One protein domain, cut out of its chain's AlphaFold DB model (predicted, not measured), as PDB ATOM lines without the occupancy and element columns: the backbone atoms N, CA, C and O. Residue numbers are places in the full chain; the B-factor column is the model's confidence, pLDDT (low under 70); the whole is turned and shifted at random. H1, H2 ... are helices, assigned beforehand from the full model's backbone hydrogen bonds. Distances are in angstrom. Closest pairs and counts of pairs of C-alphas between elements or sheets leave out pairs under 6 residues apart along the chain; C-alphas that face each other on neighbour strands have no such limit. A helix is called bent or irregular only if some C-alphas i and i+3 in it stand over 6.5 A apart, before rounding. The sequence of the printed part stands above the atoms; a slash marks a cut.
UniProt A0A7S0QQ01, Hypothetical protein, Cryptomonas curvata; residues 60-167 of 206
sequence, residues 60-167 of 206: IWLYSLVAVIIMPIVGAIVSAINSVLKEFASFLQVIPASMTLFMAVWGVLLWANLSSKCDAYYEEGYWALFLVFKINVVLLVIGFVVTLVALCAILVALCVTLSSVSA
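AT A GLANCE: This is residues 60 to 167 of the 206 residues of the protein "Hypothetical protein" of Cryptomonas curvata (UniProt A0A7S0QQ01). The domain is a long, loose helical rod in which H1 runs one way, H2 and then H3 fold back along it, and the long H5 crosses H3 slantwise and reaches on past the bundle. The short H4 sits crosswise at one end, where the chain turns from H3 into H5, while residues 152 to 167, of which 152 to 166 belong to H5, stick out at the other end. The printed part has 108 residues with five named helices, H1 to H5 in order along the chain, and no named strand; the class is all helix. H1, H3 and H5 form an up-and-down bundle, each running against the one before it. The whole is loose, with a radius of gyration of the C-alphas of 18.3 A, and spans 64 by 30 by 15 A.

HOW THE PARTS SIT: H1, residues 60 to 84, touches H3, residues 94 to 112, at a shallow tilt of 7 degrees, opposite ways; the closest C-alphas are those of Gly 75 and Pro 96, 6.3 A apart. H2, residues 86 to 92, forms a helical hairpin with H1, whose residues 78 to 82 alone touch it; the closest C-alphas, of Asn 82 and Ala 89, are 5.0 A apart. H2 and H3 meet only through their link. H5, residues 127 to 166, touches H3 with its residues 134 to 147 alone, at a steep tilt of 40 degrees, opposite ways; the closest C-alphas, of Ala 104 and Leu 140, are 5.1 A apart. H5 touches H1 through residues 129 to 136 alone, at 36 degrees, only just a steep tilt, the same way; the closest C-alphas, of Ser 64 and Phe 133, are 5.7 A apart. H4, residues 116 to 125, and H5 touch only at the corner, and only just, with 3 pairs of C-alphas within 8 A, the closest being Tyr 122 and Phe 130 at 6.1 A. H4 is apart from H1, H2 and H3, and H2 is apart from H5. Every O i to N i+4 pair is within hydrogen-bond range in H3, H4 and H5, against 19 of 21 in H1 and 1 of 3 in H2, where 2 of 4 O i to N i+3 pairs are within range.

IN THESE COORDINATES: H1 begins at C-alpha 60 at (-9.614, -55.855, -79.195), is 35.4 A long, and has a kink of 29 degrees near residue 71; it is neither bent nor irregular, but only just, with C-alphas 68 and 71 6.4 A apart. H2, 9.9 A long, is irregular, with C-alphas 87 and 90 7.6 A apart. H3 is 27.2 A long and H4 14.2 A. H5, the longest at 58.1 A, runs from C-alpha 127 at (-3.616, -61.655, -70.696) to C-alpha 166 at (-21.957, -6.794, -76.232).

THE WHOLE: The C-alphas farthest apart, of Glu 124 and Ala 167, are 65.0 A apart. The printed part has no cut, and its four links are tight. The mean pLDDT of the printed part is 93.0, and no printed residue is under 70.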
ATOM      1  N   ILE A  60     -10.420 -56.361 -80.322       95.75
ATOM      2  CA  ILE A  60      -9.614 -55.855 -79.195       95.75
ATOM      3  C   ILE A  60      -8.181 -55.527 -79.629       95.75
ATOM      4  O   ILE A  60      -7.621 -54.502 -79.224       95.75
ATOM      5  N   TRP A  61      -7.588 -56.372 -80.476       96.69
ATOM      6  CA  TRP A  61      -6.243 -56.139 -81.002       96.69
ATOM      7  C   TRP A  61      -6.187 -54.865 -81.856       96.69
ATOM      8  O   TRP A  61      -5.334 -54.007 -81.623       96.69
ATOM      9  N   LEU A  62      -7.136 -54.698 -82.785       96.56
ATOM     10  CA  LEU A  62      -7.212 -53.521 -83.654       96.56
ATOM     11  C   LEU A  62      -7.464 -52.249 -82.841       96.56
ATOM     12  O   LEU A  62      -6.798 -51.240 -83.060       96.56
ATOM     13  N   TYR A  63      -8.377 -52.306 -81.870       97.06
ATOM     14  CA  TYR A  63      -8.620 -51.197 -80.953       97.06
ATOM     15  C   TYR A  63      -7.336 -50.780 -80.228       97.06
ATOM     16  O   TYR A  63      -6.997 -49.598 -80.197       97.06
ATOM     17  N   SER A  64      -6.592 -51.751 -79.690       97.25
ATOM     18  CA  SER A  64      -5.342 -51.494 -78.967       97.25
ATOM     19  C   SER A  64      -4.268 -50.903 -79.885       97.25
ATOM     20  O   SER A  64      -3.571 -49.975 -79.487       97.25
ATOM     21  N   LEU A  65      -4.172 -51.365 -81.136       97.00
ATOM     22  CA  LEU A  65      -3.279 -50.790 -82.145       97.00
ATOM     23  C   LEU A  65      -3.629 -49.329 -82.445       97.00
ATOM     24  O   LEU A  65      -2.747 -48.467 -82.464       97.00
ATOM     25  N   VAL A  66      -4.912 -49.030 -82.652       96.56
ATOM     26  CA  VAL A  66      -5.365 -47.667 -82.949       96.56
ATOM     27  C   VAL A  66      -5.122 -46.745 -81.749       96.56
ATOM     28  O   VAL A  66      -4.565 -45.661 -81.915       96.56
ATOM     29  N   ALA A  67      -5.491 -47.179 -80.543       95.88
ATOM     30  CA  ALA A  67      -5.366 -46.387 -79.321       95.88
ATOM     31  C   ALA A  67      -3.903 -46.140 -78.909       95.88
ATOM     32  O   ALA A  67      -3.560 -45.030 -78.513       95.88
ATOM     33  N   VAL A  68      -3.032 -47.147 -79.015       95.81
ATOM     34  CA  VAL A  68      -1.642 -47.047 -78.536       95.81
ATOM     35  C   VAL A  68      -0.707 -46.451 -79.586       95.81
ATOM     36  O   VAL A  68       0.213 -45.722 -79.230       95.81
ATOM     37  N   ILE A  69      -0.907 -46.754 -80.872       95.56
ATOM     38  CA  ILE A  69       0.048 -46.385 -81.930       95.56
ATOM     39  C   ILE A  69      -0.503 -45.254 -82.793       95.56
ATOM     40  O   ILE A  69       0.145 -44.220 -82.951       95.56
ATOM     41  N   ILE A  70      -1.705 -45.422 -83.347       95.00
ATOM     42  CA  ILE A  70      -2.237 -44.470 -84.333       95.00
ATOM     43  C   ILE A  70      -2.594 -43.140 -83.669       95.00
ATOM     44  O   ILE A  70      -2.240 -42.086 -84.191       95.00
ATOM     45  N   MET A  71      -3.246 -43.165 -82.508       94.12
ATOM     46  CA  MET A  71      -3.640 -41.949 -81.794       94.12
ATOM     47  C   MET A  71      -2.461 -41.014 -81.480       94.12
ATOM     48  O   MET A  71      -2.544 -39.840 -81.851       94.12
ATOM     49  N   PRO A  72      -1.353 -41.473 -80.859       92.88
ATOM     50  CA  PRO A  72      -0.204 -40.603 -80.616       92.88
ATOM     51  C   PRO A  72       0.414 -40.047 -81.898       92.88
ATOM     52  O   PRO A  72       0.800 -38.879 -81.925       92.88
ATOM     53  N   ILE A  73       0.468 -40.843 -82.973       94.56
ATOM     54  CA  ILE A  73       0.966 -40.385 -84.278       94.56
ATOM     55  C   ILE A  73       0.080 -39.263 -84.820       94.56
ATOM     56  O   ILE A  73       0.593 -38.222 -85.230       94.56
ATOM     57  N   VAL A  74      -1.245 -39.429 -84.781       92.50
ATOM     58  CA  VAL A  74      -2.185 -38.384 -85.212       92.50
ATOM     59  C   VAL A  74      -2.036 -37.133 -84.348       92.50
ATOM     60  O   VAL A  74      -1.959 -36.031 -84.888       92.50
ATOM     61  N   GLY A  75      -1.918 -37.285 -83.027       91.38
ATOM     62  CA  GLY A  75      -1.664 -36.168 -82.115       91.38
ATOM     63  C   GLY A  75      -0.374 -35.414 -82.450       91.38
ATOM     64  O   GLY A  75      -0.378 -34.185 -82.514       91.38
ATOM     65  N   ALA A  76       0.710 -36.137 -82.738       93.00
ATOM     66  CA  ALA A  76       1.986 -35.551 -83.139       93.00
ATOM     67  C   ALA A  76       1.886 -34.808 -84.480       93.00
ATOM     68  O   ALA A  76       2.380 -33.686 -84.594       93.00
ATOM     69  N   ILE A  77       1.201 -35.386 -85.473       94.25
ATOM     70  CA  ILE A  77       0.968 -34.750 -86.778       94.25
ATOM     71  C   ILE A  77       0.143 -33.471 -86.610       94.25
ATOM     72  O   ILE A  77       0.540 -32.423 -87.112       94.25
ATOM     73  N   VAL A  78      -0.963 -33.519 -85.861       92.50
ATOM     74  CA  VAL A  78      -1.798 -32.339 -85.581       92.50
ATOM     75  C   VAL A  78      -0.984 -31.260 -84.864       92.50
ATOM     76  O   VAL A  78      -1.050 -30.090 -85.236       92.50
ATOM     77  N   SER A  79      -0.160 -31.639 -83.883       90.38
ATOM     78  CA  SER A  79       0.727 -30.707 -83.176       90.38
ATOM     79  C   SER A  79       1.771 -30.069 -84.103       90.38
ATOM     80  O   SER A  79       2.046 -28.870 -83.998       90.38
ATOM     81  N   ALA A  80       2.345 -30.842 -85.027       93.19
ATOM     82  CA  ALA A  80       3.303 -30.341 -86.006       93.19
ATOM     83  C   ALA A  80       2.639 -29.367 -86.992       93.19
ATOM     84  O   ALA A  80       3.157 -28.273 -87.214       93.19
ATOM     85  N   ILE A  81       1.457 -29.713 -87.515       93.31
ATOM     86  CA  ILE A  81       0.691 -28.847 -88.422       93.31
ATOM     87  C   ILE A  81       0.305 -27.544 -87.716       93.31
ATOM     88  O   ILE A  81       0.506 -26.477 -88.287       93.31
ATOM     89  N   ASN A  82      -0.156 -27.598 -86.462       90.94
ATOM     90  CA  ASN A  82      -0.490 -26.403 -85.675       90.94
ATOM     91  C   ASN A  82       0.704 -25.463 -85.463       90.94
ATOM     92  O   ASN A  82       0.530 -24.248 -85.380       90.94
ATOM     93  N   SER A  83       1.918 -26.012 -85.390       92.25
ATOM     94  CA  SER A  83       3.140 -25.214 -85.250       92.25
ATOM     95  C   SER A  83       3.478 -24.438 -86.529       92.25
ATOM     96  O   SER A  83       4.076 -23.365 -86.453       92.25
ATOM     97  N   VAL A  84       3.064 -24.954 -87.692       94.50
ATOM     98  CA  VAL A  84       3.288 -24.337 -89.008       94.50
ATOM     99  C   VAL A  84       2.125 -23.419 -89.406       94.50
ATOM    100  O   VAL A  84       2.348 -22.304 -89.870       94.50
ATOM    101  N   LEU A  85       0.882 -23.859 -89.198       93.25
ATOM    102  CA  LEU A  85      -0.347 -23.195 -89.639       93.25
ATOM    103  C   LEU A  85      -1.129 -22.630 -88.447       93.25
ATOM    104  O   LEU A  85      -2.139 -23.186 -88.017       93.25
ATOM    105  N   LYS A  86      -0.675 -21.488 -87.921       91.12
ATOM    106  CA  LYS A  86      -1.301 -20.846 -86.750       91.12
ATOM    107  C   LYS A  86      -2.756 -20.428 -86.986       91.12
ATOM    108  O   LYS A  86      -3.546 -20.447 -86.049       91.12
ATOM    109  N   GLU A  87      -3.118 -20.093 -88.224       90.75
ATOM    110  CA  GLU A  87      -4.472 -19.648 -88.589       90.75
ATOM    111  C   GLU A  87      -5.529 -20.757 -88.450       90.75
ATOM    112  O   GLU A  87      -6.682 -20.476 -88.137       90.75
ATOM    113  N   PHE A  88      -5.132 -22.027 -88.603       86.00
ATOM    114  CA  PHE A  88      -6.029 -23.185 -88.498       86.00
ATOM    115  C   PHE A  88      -5.949 -23.905 -87.147       86.00
ATOM    116  O   PHE A  88      -6.654 -24.898 -86.939       86.00
ATOM    117  N   ALA A  89      -5.127 -23.407 -86.217       82.81
ATOM    118  CA  ALA A  89      -4.841 -24.082 -84.954       82.81
ATOM    119  C   ALA A  89      -6.113 -24.407 -84.153       82.81
ATOM    120  O   ALA A  89      -6.251 -25.512 -83.630       82.81
ATOM    121  N   SER A  90      -7.080 -23.485 -84.123       82.19
ATOM    122  CA  SER A  90      -8.344 -23.672 -83.399       82.19
ATOM    123  C   SER A  90      -9.203 -24.803 -83.970       82.19
ATOM    124  O   SER A  90      -9.834 -25.533 -83.212       82.19
ATOM    125  N   PHE A  91      -9.225 -24.980 -85.294       84.81
ATOM    126  CA  PHE A  91     -10.018 -26.037 -85.929       84.81
ATOM    127  C   PHE A  91      -9.356 -27.408 -85.758       84.81
ATOM    128  O   PHE A  91     -10.007 -28.394 -85.415       84.81
ATOM    129  N   LEU A  92      -8.036 -27.462 -85.931       87.12
ATOM    130  CA  LEU A  92      -7.261 -28.695 -85.820       87.12
ATOM    131  C   LEU A  92      -7.228 -29.255 -84.391       87.12
ATOM    132  O   LEU A  92      -7.133 -30.468 -84.222       87.12
ATOM    133  N   GLN A  93      -7.378 -28.414 -83.361       84.56
ATOM    134  CA  GLN A  93      -7.489 -28.863 -81.966       84.56
ATOM    135  C   GLN A  93      -8.758 -29.678 -81.668       84.56
ATOM    136  O   GLN A  93      -8.764 -30.465 -80.721       84.56
ATOM    137  N   VAL A  94      -9.817 -29.548 -82.473       87.44
ATOM    138  CA  VAL A  94     -11.058 -30.318 -82.282       87.44
ATOM    139  C   VAL A  94     -10.877 -31.783 -82.695       87.44
ATOM    140  O   VAL A  94     -11.532 -32.664 -82.138       87.44
ATOM    141  N   ILE A  95      -9.962 -32.068 -83.630       89.38
ATOM    142  CA  ILE A  95      -9.763 -33.412 -84.194       89.38
ATOM    143  C   ILE A  95      -9.277 -34.414 -83.128       89.38
ATOM    144  O   ILE A  95      -9.917 -35.455 -82.971       89.38
ATOM    145  N   PRO A  96      -8.221 -34.145 -82.333       87.19
ATOM    146  CA  PRO A  96      -7.809 -35.071 -81.278       87.19
ATOM    147  C   PRO A  96      -8.894 -35.304 -80.221       87.19
ATOM    148  O   PRO A  96      -9.059 -36.428 -79.746       87.19
ATOM    149  N   ALA A  97      -9.662 -34.267 -79.873       88.19
ATOM    150  CA  ALA A  97     -10.737 -34.371 -78.889       88.19
ATOM    151  C   ALA A  97     -11.878 -35.271 -79.389       88.19
ATOM    152  O   ALA A  97     -12.334 -36.156 -78.662       88.19
ATOM    153  N   SER A  98     -12.306 -35.098 -80.644       90.62
ATOM    154  CA  SER A  98     -13.358 -35.924 -81.242       90.62
ATOM    155  C   SER A  98     -12.909 -37.374 -81.444       90.62
ATOM    156  O   SER A  98     -13.676 -38.292 -81.153       90.62
ATOM    157  N   MET A  99     -11.656 -37.602 -81.850       92.06
ATOM    158  CA  MET A  99     -11.086 -38.950 -81.949       92.06
ATOM    159  C   MET A  99     -11.002 -39.643 -80.588       92.06
ATOM    160  O   MET A  99     -11.341 -40.820 -80.483       92.06
ATOM    161  N   THR A 100     -10.594 -38.918 -79.542       91.44
ATOM    162  CA  THR A 100     -10.552 -39.436 -78.164       91.44
ATOM    163  C   THR A 100     -11.943 -39.863 -77.703       91.44
ATOM    164  O   THR A 100     -12.100 -40.964 -77.181       91.44
ATOM    165  N   LEU A 101     -12.962 -39.035 -77.962       92.25
ATOM    166  CA  LEU A 101     -14.359 -39.342 -77.649       92.25
ATOM    167  C   LEU A 101     -14.836 -40.599 -78.383       92.25
ATOM    168  O   LEU A 101     -15.351 -41.519 -77.751       92.25
ATOM    169  N   PHE A 102     -14.644 -40.651 -79.703       95.12
ATOM    170  CA  PHE A 102     -15.063 -41.789 -80.521       95.12
ATOM    171  C   PHE A 102     -14.437 -43.096 -80.025       95.12
ATOM    172  O   PHE A 102     -15.128 -44.097 -79.848       95.12
ATOM    173  N   MET A 103     -13.139 -43.067 -79.736       95.88
ATOM    174  CA  MET A 103     -12.403 -44.235 -79.266       95.88
ATOM    175  C   MET A 103     -12.788 -44.634 -77.842       95.88
ATOM    176  O   MET A 103     -12.927 -45.822 -77.580       95.88
ATOM    177  N   ALA A 104     -13.043 -43.685 -76.938       95.62
ATOM    178  CA  ALA A 104     -13.553 -44.001 -75.604       95.62
ATOM    179  C   ALA A 104     -14.899 -44.744 -75.681       95.62
ATOM    180  O   ALA A 104     -15.063 -45.797 -75.065       95.62
ATOM    181  N   VAL A 105     -15.840 -44.240 -76.491       95.88
ATOM    182  CA  VAL A 105     -17.152 -44.878 -76.690       95.88
ATOM    183  C   VAL A 105     -16.998 -46.253 -77.337       95.88
ATOM    184  O   VAL A 105     -17.575 -47.225 -76.854       95.88
ATOM    185  N   TRP A 106     -16.193 -46.360 -78.396       96.69
ATOM    186  CA  TRP A 106     -15.970 -47.632 -79.080       96.69
ATOM    187  C   TRP A 106     -15.318 -48.675 -78.163       96.69
ATOM    188  O   TRP A 106     -15.742 -49.828 -78.152       96.69
ATOM    189  N   GLY A 107     -14.358 -48.268 -77.330       96.50
ATOM    190  CA  GLY A 107     -13.705 -49.134 -76.353       96.50
ATOM    191  C   GLY A 107     -14.653 -49.659 -75.280       96.50
ATOM    192  O   GLY A 107     -14.643 -50.852 -74.981       96.50
ATOM    193  N   VAL A 108     -15.522 -48.798 -74.739       97.00
ATOM    194  CA  VAL A 108     -16.557 -49.209 -73.777       97.00
ATOM    195  C   VAL A 108     -17.562 -50.163 -74.422       97.00
ATOM    196  O   VAL A 108     -17.926 -51.158 -73.802       97.00
ATOM    197  N   LEU A 109     -17.978 -49.911 -75.668       96.50
ATOM    198  CA  LEU A 109     -18.884 -50.805 -76.396       96.50
ATOM    199  C   LEU A 109     -18.246 -52.171 -76.674       96.50
ATOM    200  O   LEU A 109     -18.909 -53.189 -76.495       96.50
ATOM    201  N   LEU A 110     -16.969 -52.209 -77.069       96.00
ATOM    202  CA  LEU A 110     -16.227 -53.462 -77.246       96.00
ATOM    203  C   LEU A 110     -16.113 -54.237 -75.934       96.00
ATOM    204  O   LEU A 110     -16.284 -55.451 -75.929       96.00
ATOM    205  N   TRP A 111     -15.854 -53.542 -74.824       95.88
ATOM    206  CA  TRP A 111     -15.783 -54.182 -73.514       95.88
ATOM    207  C   TRP A 111     -17.157 -54.721 -73.089       95.88
ATOM    208  O   TRP A 111     -17.264 -55.873 -72.679       95.88
ATOM    209  N   ALA A 112     -18.221 -53.933 -73.236       95.94
ATOM    210  CA  ALA A 112     -19.571 -54.328 -72.837       95.94
ATOM    211  C   ALA A 112     -20.152 -55.476 -73.682       95.94
ATOM    212  O   ALA A 112     -20.918 -56.282 -73.162       95.94
ATOM    213  N   ASN A 113     -19.788 -55.559 -74.966       95.56
ATOM    214  CA  ASN A 113     -20.257 -56.608 -75.877       95.56
ATOM    215  C   ASN A 113     -19.384 -57.873 -75.870       95.56
ATOM    216  O   ASN A 113     -19.672 -58.814 -76.610       95.56
ATOM    217  N   LEU A 114     -18.323 -57.920 -75.062       95.25
ATOM    218  CA  LEU A 114     -17.452 -59.087 -74.999       95.25
ATOM    219  C   LEU A 114     -18.195 -60.270 -74.363       95.25
ATOM    220  O   LEU A 114     -18.622 -60.211 -73.209       95.25
ATOM    221  N   SER A 115     -18.347 -61.367 -75.110       95.75
ATOM    222  CA  SER A 115     -18.948 -62.587 -74.565       95.75
ATOM    223  C   SER A 115     -18.054 -63.202 -73.481       95.75
ATOM    224  O   SER A 115     -16.827 -63.155 -73.577       95.75
ATOM    225  N   SER A 116     -18.650 -63.858 -72.480       95.56
ATOM    226  CA  SER A 116     -17.897 -64.485 -71.377       95.56
ATOM    227  C   SER A 116     -16.901 -65.556 -71.838       95.56
ATOM    228  O   SER A 116     -15.878 -65.771 -71.196       95.56
ATOM    229  N   LYS A 117     -17.171 -66.220 -72.970       95.56
ATOM    230  CA  LYS A 117     -16.247 -67.193 -73.572       95.56
ATOM    231  C   LYS A 117     -15.006 -66.513 -74.146       95.56
ATOM    232  O   LYS A 117     -13.905 -67.023 -73.971       95.56
ATOM    233  N   CYS A 118     -15.184 -65.381 -74.829       95.31
ATOM    234  CA  CYS A 118     -14.062 -64.628 -75.378       95.31
ATOM    235  C   CYS A 118     -13.273 -63.910 -74.280       95.31
ATOM    236  O   CYS A 118     -12.054 -63.856 -74.374       95.31
ATOM    237  N   ASP A 119     -13.939 -63.440 -73.222       95.94
ATOM    238  CA  ASP A 119     -13.288 -62.893 -72.024       95.94
ATOM    239  C   ASP A 119     -12.294 -63.903 -71.424       95.94
ATOM    240  O   ASP A 119     -11.095 -63.631 -71.368       95.94
ATOM    241  N   ALA A 120     -12.757 -65.124 -71.123       96.62
ATOM    242  CA  ALA A 120     -11.897 -66.197 -70.616       96.62
ATOM    243  C   ALA A 120     -10.772 -66.576 -71.599       96.62
ATOM    244  O   ALA A 120      -9.630 -66.780 -71.194       96.62
ATOM    245  N   TYR A 121     -11.061 -66.616 -72.905       95.38
ATOM    246  CA  TYR A 121     -10.052 -66.904 -73.929       95.38
ATOM    247  C   TYR A 121      -8.920 -65.865 -73.952       95.38
ATOM    248  O   TYR A 121      -7.741 -66.223 -74.022       95.38
ATOM    249  N   TYR A 122      -9.261 -64.574 -73.891       95.62
ATOM    250  CA  TYR A 122      -8.266 -63.504 -73.841       95.62
ATOM    251  C   TYR A 122      -7.502 -63.504 -72.519       95.62
ATOM    252  O   TYR A 122      -6.307 -63.216 -72.524       95.62
ATOM    253  N   GLU A 123      -8.149 -63.856 -71.411       96.25
ATOM    254  CA  GLU A 123      -7.502 -63.963 -70.105       96.25
ATOM    255  C   GLU A 123      -6.460 -65.092 -70.066       96.25
ATOM    256  O   GLU A 123      -5.349 -64.882 -69.584       96.25
ATOM    257  N   GLU A 124      -6.768 -66.254 -70.643       96.88
ATOM    258  CA  GLU A 124      -5.862 -67.408 -70.662       96.88
ATOM    259  C   GLU A 124      -4.747 -67.284 -71.714       96.88
ATOM    260  O   GLU A 124      -3.589 -67.601 -71.438       96.88
ATOM    261  N   GLY A 125      -5.078 -66.835 -72.930       95.81
ATOM    262  CA  GLY A 125      -4.145 -66.836 -74.064       95.81
ATOM    263  C   GLY A 125      -3.381 -65.528 -74.271       95.81
ATOM    264  O   GLY A 125      -2.247 -65.539 -74.750       95.81
ATOM    265  N   TYR A 126      -3.988 -64.392 -73.922       96.56
ATOM    266  CA  TYR A 126      -3.498 -63.057 -74.280       96.56
ATOM    267  C   TYR A 126      -3.692 -62.043 -73.146       96.56
ATOM    268  O   TYR A 126      -4.018 -60.877 -73.390       96.56
ATOM    269  N   TRP A 127      -3.445 -62.471 -71.904       97.12
ATOM    270  CA  TRP A 127      -3.616 -61.655 -70.696       97.12
ATOM    271  C   TRP A 127      -3.042 -60.239 -70.834       97.12
ATOM    272  O   TRP A 127      -3.703 -59.252 -70.516       97.12
ATOM    273  N   ALA A 128      -1.810 -60.123 -71.344       97.69
ATOM    274  CA  ALA A 128      -1.135 -58.835 -71.475       97.69
ATOM    275  C   ALA A 128      -1.873 -57.889 -72.436       97.69
ATOM    276  O   ALA A 128      -2.061 -56.718 -72.112       97.69
ATOM    277  N   LEU A 129      -2.328 -58.392 -73.589       97.06
ATOM    278  CA  LEU A 129      -3.094 -57.605 -74.562       97.06
ATOM    279  C   LEU A 129      -4.432 -57.173 -73.967       97.06
ATOM    280  O   LEU A 129      -4.846 -56.026 -74.124       97.06
ATOM    281  N   PHE A 130      -5.086 -58.078 -73.243       96.94
ATOM    282  CA  PHE A 130      -6.362 -57.790 -72.612       96.94
ATOM    283  C   PHE A 130      -6.246 -56.744 -71.497       96.94
ATOM    284  O   PHE A 130      -7.094 -55.858 -71.362       96.94
ATOM    285  N   LEU A 131      -5.146 -56.783 -70.747       97.38
ATOM    286  CA  LEU A 131      -4.806 -55.773 -69.755       97.38
ATOM    287  C   LEU A 131      -4.522 -54.414 -70.413       97.38
ATOM    288  O   LEU A 131      -5.057 -53.402 -69.959       97.38
ATOM    289  N   VAL A 132      -3.752 -54.378 -71.511       97.56
ATOM    290  CA  VAL A 132      -3.529 -53.152 -72.308       97.56
ATOM    291  C   VAL A 132      -4.862 -52.566 -72.768       97.56
ATOM    292  O   VAL A 132      -5.079 -51.365 -72.614       97.56
ATOM    293  N   PHE A 133      -5.768 -53.397 -73.282       97.62
ATOM    294  CA  PHE A 133      -7.102 -52.981 -73.702       97.62
ATOM    295  C   PHE A 133      -7.882 -52.317 -72.561       97.62
ATOM    296  O   PHE A 133      -8.264 -51.152 -72.688       97.62
ATOM    297  N   LYS A 134      -8.056 -53.006 -71.424       97.38
ATOM    298  CA  LYS A 134      -8.807 -52.479 -70.270       97.38
ATOM    299  C   LYS A 134      -8.219 -51.167 -69.753       97.38
ATOM    300  O   LYS A 134      -8.963 -50.213 -69.529       97.38
ATOM    301  N   ILE A 135      -6.892 -51.085 -69.614       97.00
ATOM    302  CA  ILE A 135      -6.228 -49.851 -69.172       97.00
ATOM    303  C   ILE A 135      -6.481 -48.715 -70.166       97.00
ATOM    304  O   ILE A 135      -6.849 -47.622 -69.741       97.00
ATOM    305  N   ASN A 136      -6.346 -48.953 -71.475       96.50
ATOM    306  CA  ASN A 136      -6.588 -47.914 -72.477       96.50
ATOM    307  C   ASN A 136      -8.038 -47.428 -72.478       96.50
ATOM    308  O   ASN A 136      -8.264 -46.226 -72.587       96.50
ATOM    309  N   VAL A 137      -9.023 -48.322 -72.323       97.12
ATOM    310  CA  VAL A 137     -10.433 -47.912 -72.206       97.12
ATOM    311  C   VAL A 137     -10.623 -46.995 -70.995       97.12
ATOM    312  O   VAL A 137     -11.200 -45.919 -71.133       97.12
ATOM    313  N   VAL A 138     -10.080 -47.358 -69.828       97.06
ATOM    314  CA  VAL A 138     -10.184 -46.531 -68.613       97.06
ATOM    315  C   VAL A 138      -9.480 -45.182 -68.786       97.06
ATOM    316  O   VAL A 138     -10.064 -44.145 -68.470       97.06
ATOM    317  N   LEU A 139      -8.254 -45.165 -69.322       94.56
ATOM    318  CA  LEU A 139      -7.501 -43.931 -69.561       94.56
ATOM    319  C   LEU A 139      -8.214 -43.005 -70.551       94.56
ATOM    320  O   LEU A 139      -8.264 -41.799 -70.318       94.56
ATOM    321  N   LEU A 140      -8.804 -43.549 -71.620       94.81
ATOM    322  CA  LEU A 140      -9.564 -42.766 -72.596       94.81
ATOM    323  C   LEU A 140     -10.866 -42.214 -72.013       94.81
ATOM    324  O   LEU A 140     -11.210 -41.071 -72.301       94.81
ATOM    325  N   VAL A 141     -11.562 -42.966 -71.155       95.69
ATOM    326  CA  VAL A 141     -12.753 -42.467 -70.447       95.69
ATOM    327  C   VAL A 141     -12.386 -41.327 -69.494       95.69
ATOM    328  O   VAL A 141     -13.048 -40.289 -69.503       95.69
ATOM    329  N   ILE A 142     -11.308 -41.469 -68.714       94.75
ATOM    330  CA  ILE A 142     -10.811 -40.387 -67.847       94.75
ATOM    331  C   ILE A 142     -10.417 -39.173 -68.694       94.75
ATOM    332  O   ILE A 142     -10.829 -38.052 -68.392       94.75
ATOM    333  N   GLY A 143      -9.667 -39.393 -69.777       90.56
ATOM    334  CA  GLY A 143      -9.267 -38.349 -70.717       90.56
ATOM    335  C   GLY A 143     -10.469 -37.600 -71.287       90.56
ATOM    336  O   GLY A 143     -10.492 -36.373 -71.258       90.56
ATOM    337  N   PHE A 144     -11.508 -38.324 -71.703       90.06
ATOM    338  CA  PHE A 144     -12.758 -37.746 -72.185       90.06
ATOM    339  C   PHE A 144     -13.430 -36.851 -71.136       90.06
ATOM    340  O   PHE A 144     -13.793 -35.720 -71.457       90.06
ATOM    341  N   VAL A 145     -13.546 -37.300 -69.881       92.25
ATOM    342  CA  VAL A 145     -14.122 -36.489 -68.791       92.25
ATOM    343  C   VAL A 145     -13.313 -35.207 -68.576       92.25
ATOM    344  O   VAL A 145     -13.893 -34.125 -68.479       92.25
ATOM    345  N   VAL A 146     -11.980 -35.300 -68.560       90.75
ATOM    346  CA  VAL A 146     -11.093 -34.133 -68.426       90.75
ATOM    347  C   VAL A 146     -11.270 -33.165 -69.598       90.75
ATOM    348  O   VAL A 146     -11.392 -31.959 -69.382       90.75
ATOM    349  N   THR A 147     -11.338 -33.669 -70.833       86.06
ATOM    350  CA  THR A 147     -11.596 -32.846 -72.023       86.06
ATOM    351  C   THR A 147     -12.952 -32.149 -71.939       86.06
ATOM    352  O   THR A 147     -13.044 -30.969 -72.266       86.06
ATOM    353  N   LEU A 148     -13.992 -32.832 -71.458       89.12
ATOM    354  CA  LEU A 148     -15.329 -32.257 -71.297       89.12
ATOM    355  C   LEU A 148     -15.317 -31.107 -70.278       89.12
ATOM    356  O   LEU A 148     -15.816 -30.021 -70.567       89.12
ATOM    357  N   VAL A 149     -14.660 -31.301 -69.130       91.06
ATOM    358  CA  VAL A 149     -14.475 -30.248 -68.114       91.06
ATOM    359  C   VAL A 149     -13.711 -29.049 -68.689       91.06
ATOM    360  O   VAL A 149     -14.120 -27.905 -68.486       91.06
ATOM    361  N   ALA A 150     -12.639 -29.293 -69.446       87.25
ATOM    362  CA  ALA A 150     -11.871 -28.233 -70.094       87.25
ATOM    363  C   ALA A 150     -12.709 -27.457 -71.127       87.25
ATOM    364  O   ALA A 150     -12.681 -26.226 -71.139       87.25
ATOM    365  N   LEU A 151     -13.504 -28.152 -71.947       86.88
ATOM    366  CA  LEU A 151     -14.423 -27.527 -72.903       86.88
ATOM    367  C   LEU A 151     -15.472 -26.665 -72.192       86.88
ATOM    368  O   LEU A 151     -15.714 -25.538 -72.617       86.88
ATOM    369  N   CYS A 152     -16.049 -27.141 -71.084       90.50
ATOM    370  CA  CYS A 152     -16.974 -26.347 -70.275       90.50
ATOM    371  C   CYS A 152     -16.316 -25.065 -69.742       90.50
ATOM    372  O   CYS A 152     -16.909 -23.992 -69.844       90.50
ATOM    373  N   ALA A 153     -15.088 -25.150 -69.222       90.12
ATOM    374  CA  ALA A 153     -14.353 -23.982 -68.737       90.12
ATOM    375  C   ALA A 153     -14.082 -22.956 -69.856       90.12
ATOM    376  O   ALA A 153     -14.287 -21.756 -69.657       90.12
ATOM    377  N   ILE A 154     -13.687 -23.423 -71.046       88.38
ATOM    378  CA  ILE A 154     -13.456 -22.566 -72.218       88.38
ATOM    379  C   ILE A 154     -14.759 -21.898 -72.672       88.38
ATOM    380  O   ILE A 154     -14.767 -20.696 -72.928       88.38
ATOM    381  N   LEU A 155     -15.868 -22.642 -72.735       90.00
ATOM    382  CA  LEU A 155     -17.176 -22.104 -73.120       90.00
ATOM    383  C   LEU A 155     -17.650 -21.011 -72.157       90.00
ATOM    384  O   LEU A 155     -18.106 -19.963 -72.606       90.00
ATOM    385  N   VAL A 156     -17.497 -21.212 -70.843       94.00
ATOM    386  CA  VAL A 156     -17.834 -20.186 -69.842       94.00
ATOM    387  C   VAL A 156     -16.982 -18.932 -70.039       94.00
ATOM    388  O   VAL A 156     -17.526 -17.827 -70.087       94.00
ATOM    389  N   ALA A 157     -15.667 -19.080 -70.220       91.06
ATOM    390  CA  ALA A 157     -14.775 -17.949 -70.473       91.06
ATOM    391  C   ALA A 157     -15.131 -17.202 -71.773       91.06
ATOM    392  O   ALA A 157     -15.116 -15.966 -71.811       91.06
ATOM    393  N   LEU A 158     -15.508 -17.934 -72.825       90.62
ATOM    394  CA  LEU A 158     -15.959 -17.363 -74.093       90.62
ATOM    395  C   LEU A 158     -17.259 -16.565 -73.914       90.62
ATOM    396  O   LEU A 158     -17.335 -15.428 -74.368       90.62
ATOM    397  N   CYS A 159     -18.251 -17.117 -73.208       92.19
ATOM    398  CA  CYS A 159     -19.514 -16.436 -72.910       92.19
ATOM    399  C   CYS A 159     -19.294 -15.135 -72.126       92.19
ATOM    400  O   CYS A 159     -19.868 -14.104 -72.474       92.19
ATOM    401  N   VAL A 160     -18.419 -15.155 -71.113       93.81
ATOM    402  CA  VAL A 160     -18.041 -13.949 -70.357       93.81
ATOM    403  C   VAL A 160     -17.401 -12.915 -71.285       93.81
ATOM    404  O   VAL A 160     -17.811 -11.753 -71.295       93.81
ATOM    405  N   THR A 161     -16.468 -13.335 -72.138       91.31
ATOM    406  CA  THR A 161     -15.795 -12.439 -73.089       91.31
ATOM    407  C   THR A 161     -16.786 -11.821 -74.080       91.31
ATOM    408  O   THR A 161     -16.790 -10.607 -74.270       91.31
ATOM    409  N   LEU A 162     -17.693 -12.615 -74.655       90.44
ATOM    410  CA  LEU A 162     -18.716 -12.127 -75.585       90.44
ATOM    411  C   LEU A 162     -19.705 -11.166 -74.914       90.44
ATOM    412  O   LEU A 162     -20.060 -10.146 -75.503       90.44
ATOM    413  N   SER A 163     -20.098 -11.439 -73.666       92.56
ATOM    414  CA  SER A 163     -20.968 -10.535 -72.906       92.56
ATOM    415  C   SER A 163     -20.314  -9.170 -72.667       92.56
ATOM    416  O   SER A 163     -20.973  -8.143 -72.810       92.56
ATOM    417  N   SER A 164     -18.998  -9.135 -72.421       89.00
ATOM    418  CA  SER A 164     -18.254  -7.881 -72.261       89.00
ATOM    419  C   SER A 164     -18.152  -7.067 -73.558       89.00
ATOM    420  O   SER A 164     -18.153  -5.839 -73.516       89.00
ATOM    421  N   VAL A 165     -18.121  -7.736 -74.718       87.94
ATOM    422  CA  VAL A 165     -18.127  -7.080 -76.036       87.94
ATOM    423  C   VAL A 165     -19.510  -6.508 -76.348       87.94
ATOM    424  O   VAL A 165     -19.609  -5.376 -76.814       87.94
ATOM    425  N   SER A 166     -20.576  -7.258 -76.050       85.44
ATOM    426  CA  SER A 166     -21.957  -6.794 -76.232       85.44
ATOM    427  C   SER A 166     -22.318  -5.630 -75.303       85.44
ATOM    428  O   SER A 166     -23.163  -4.816 -75.659       85.44
ATOM    429  N   ALA A 167     -21.689  -5.542 -74.128       77.50
ATOM    430  CA  ALA A 167     -21.912  -4.488 -73.141       77.50
ATOM    431  C   ALA A 167     -21.118  -3.197 -73.416       77.50
ATOM    432  O   ALA A 167     -21.007  -2.359 -72.524       77.50
TER     433      ALA A 167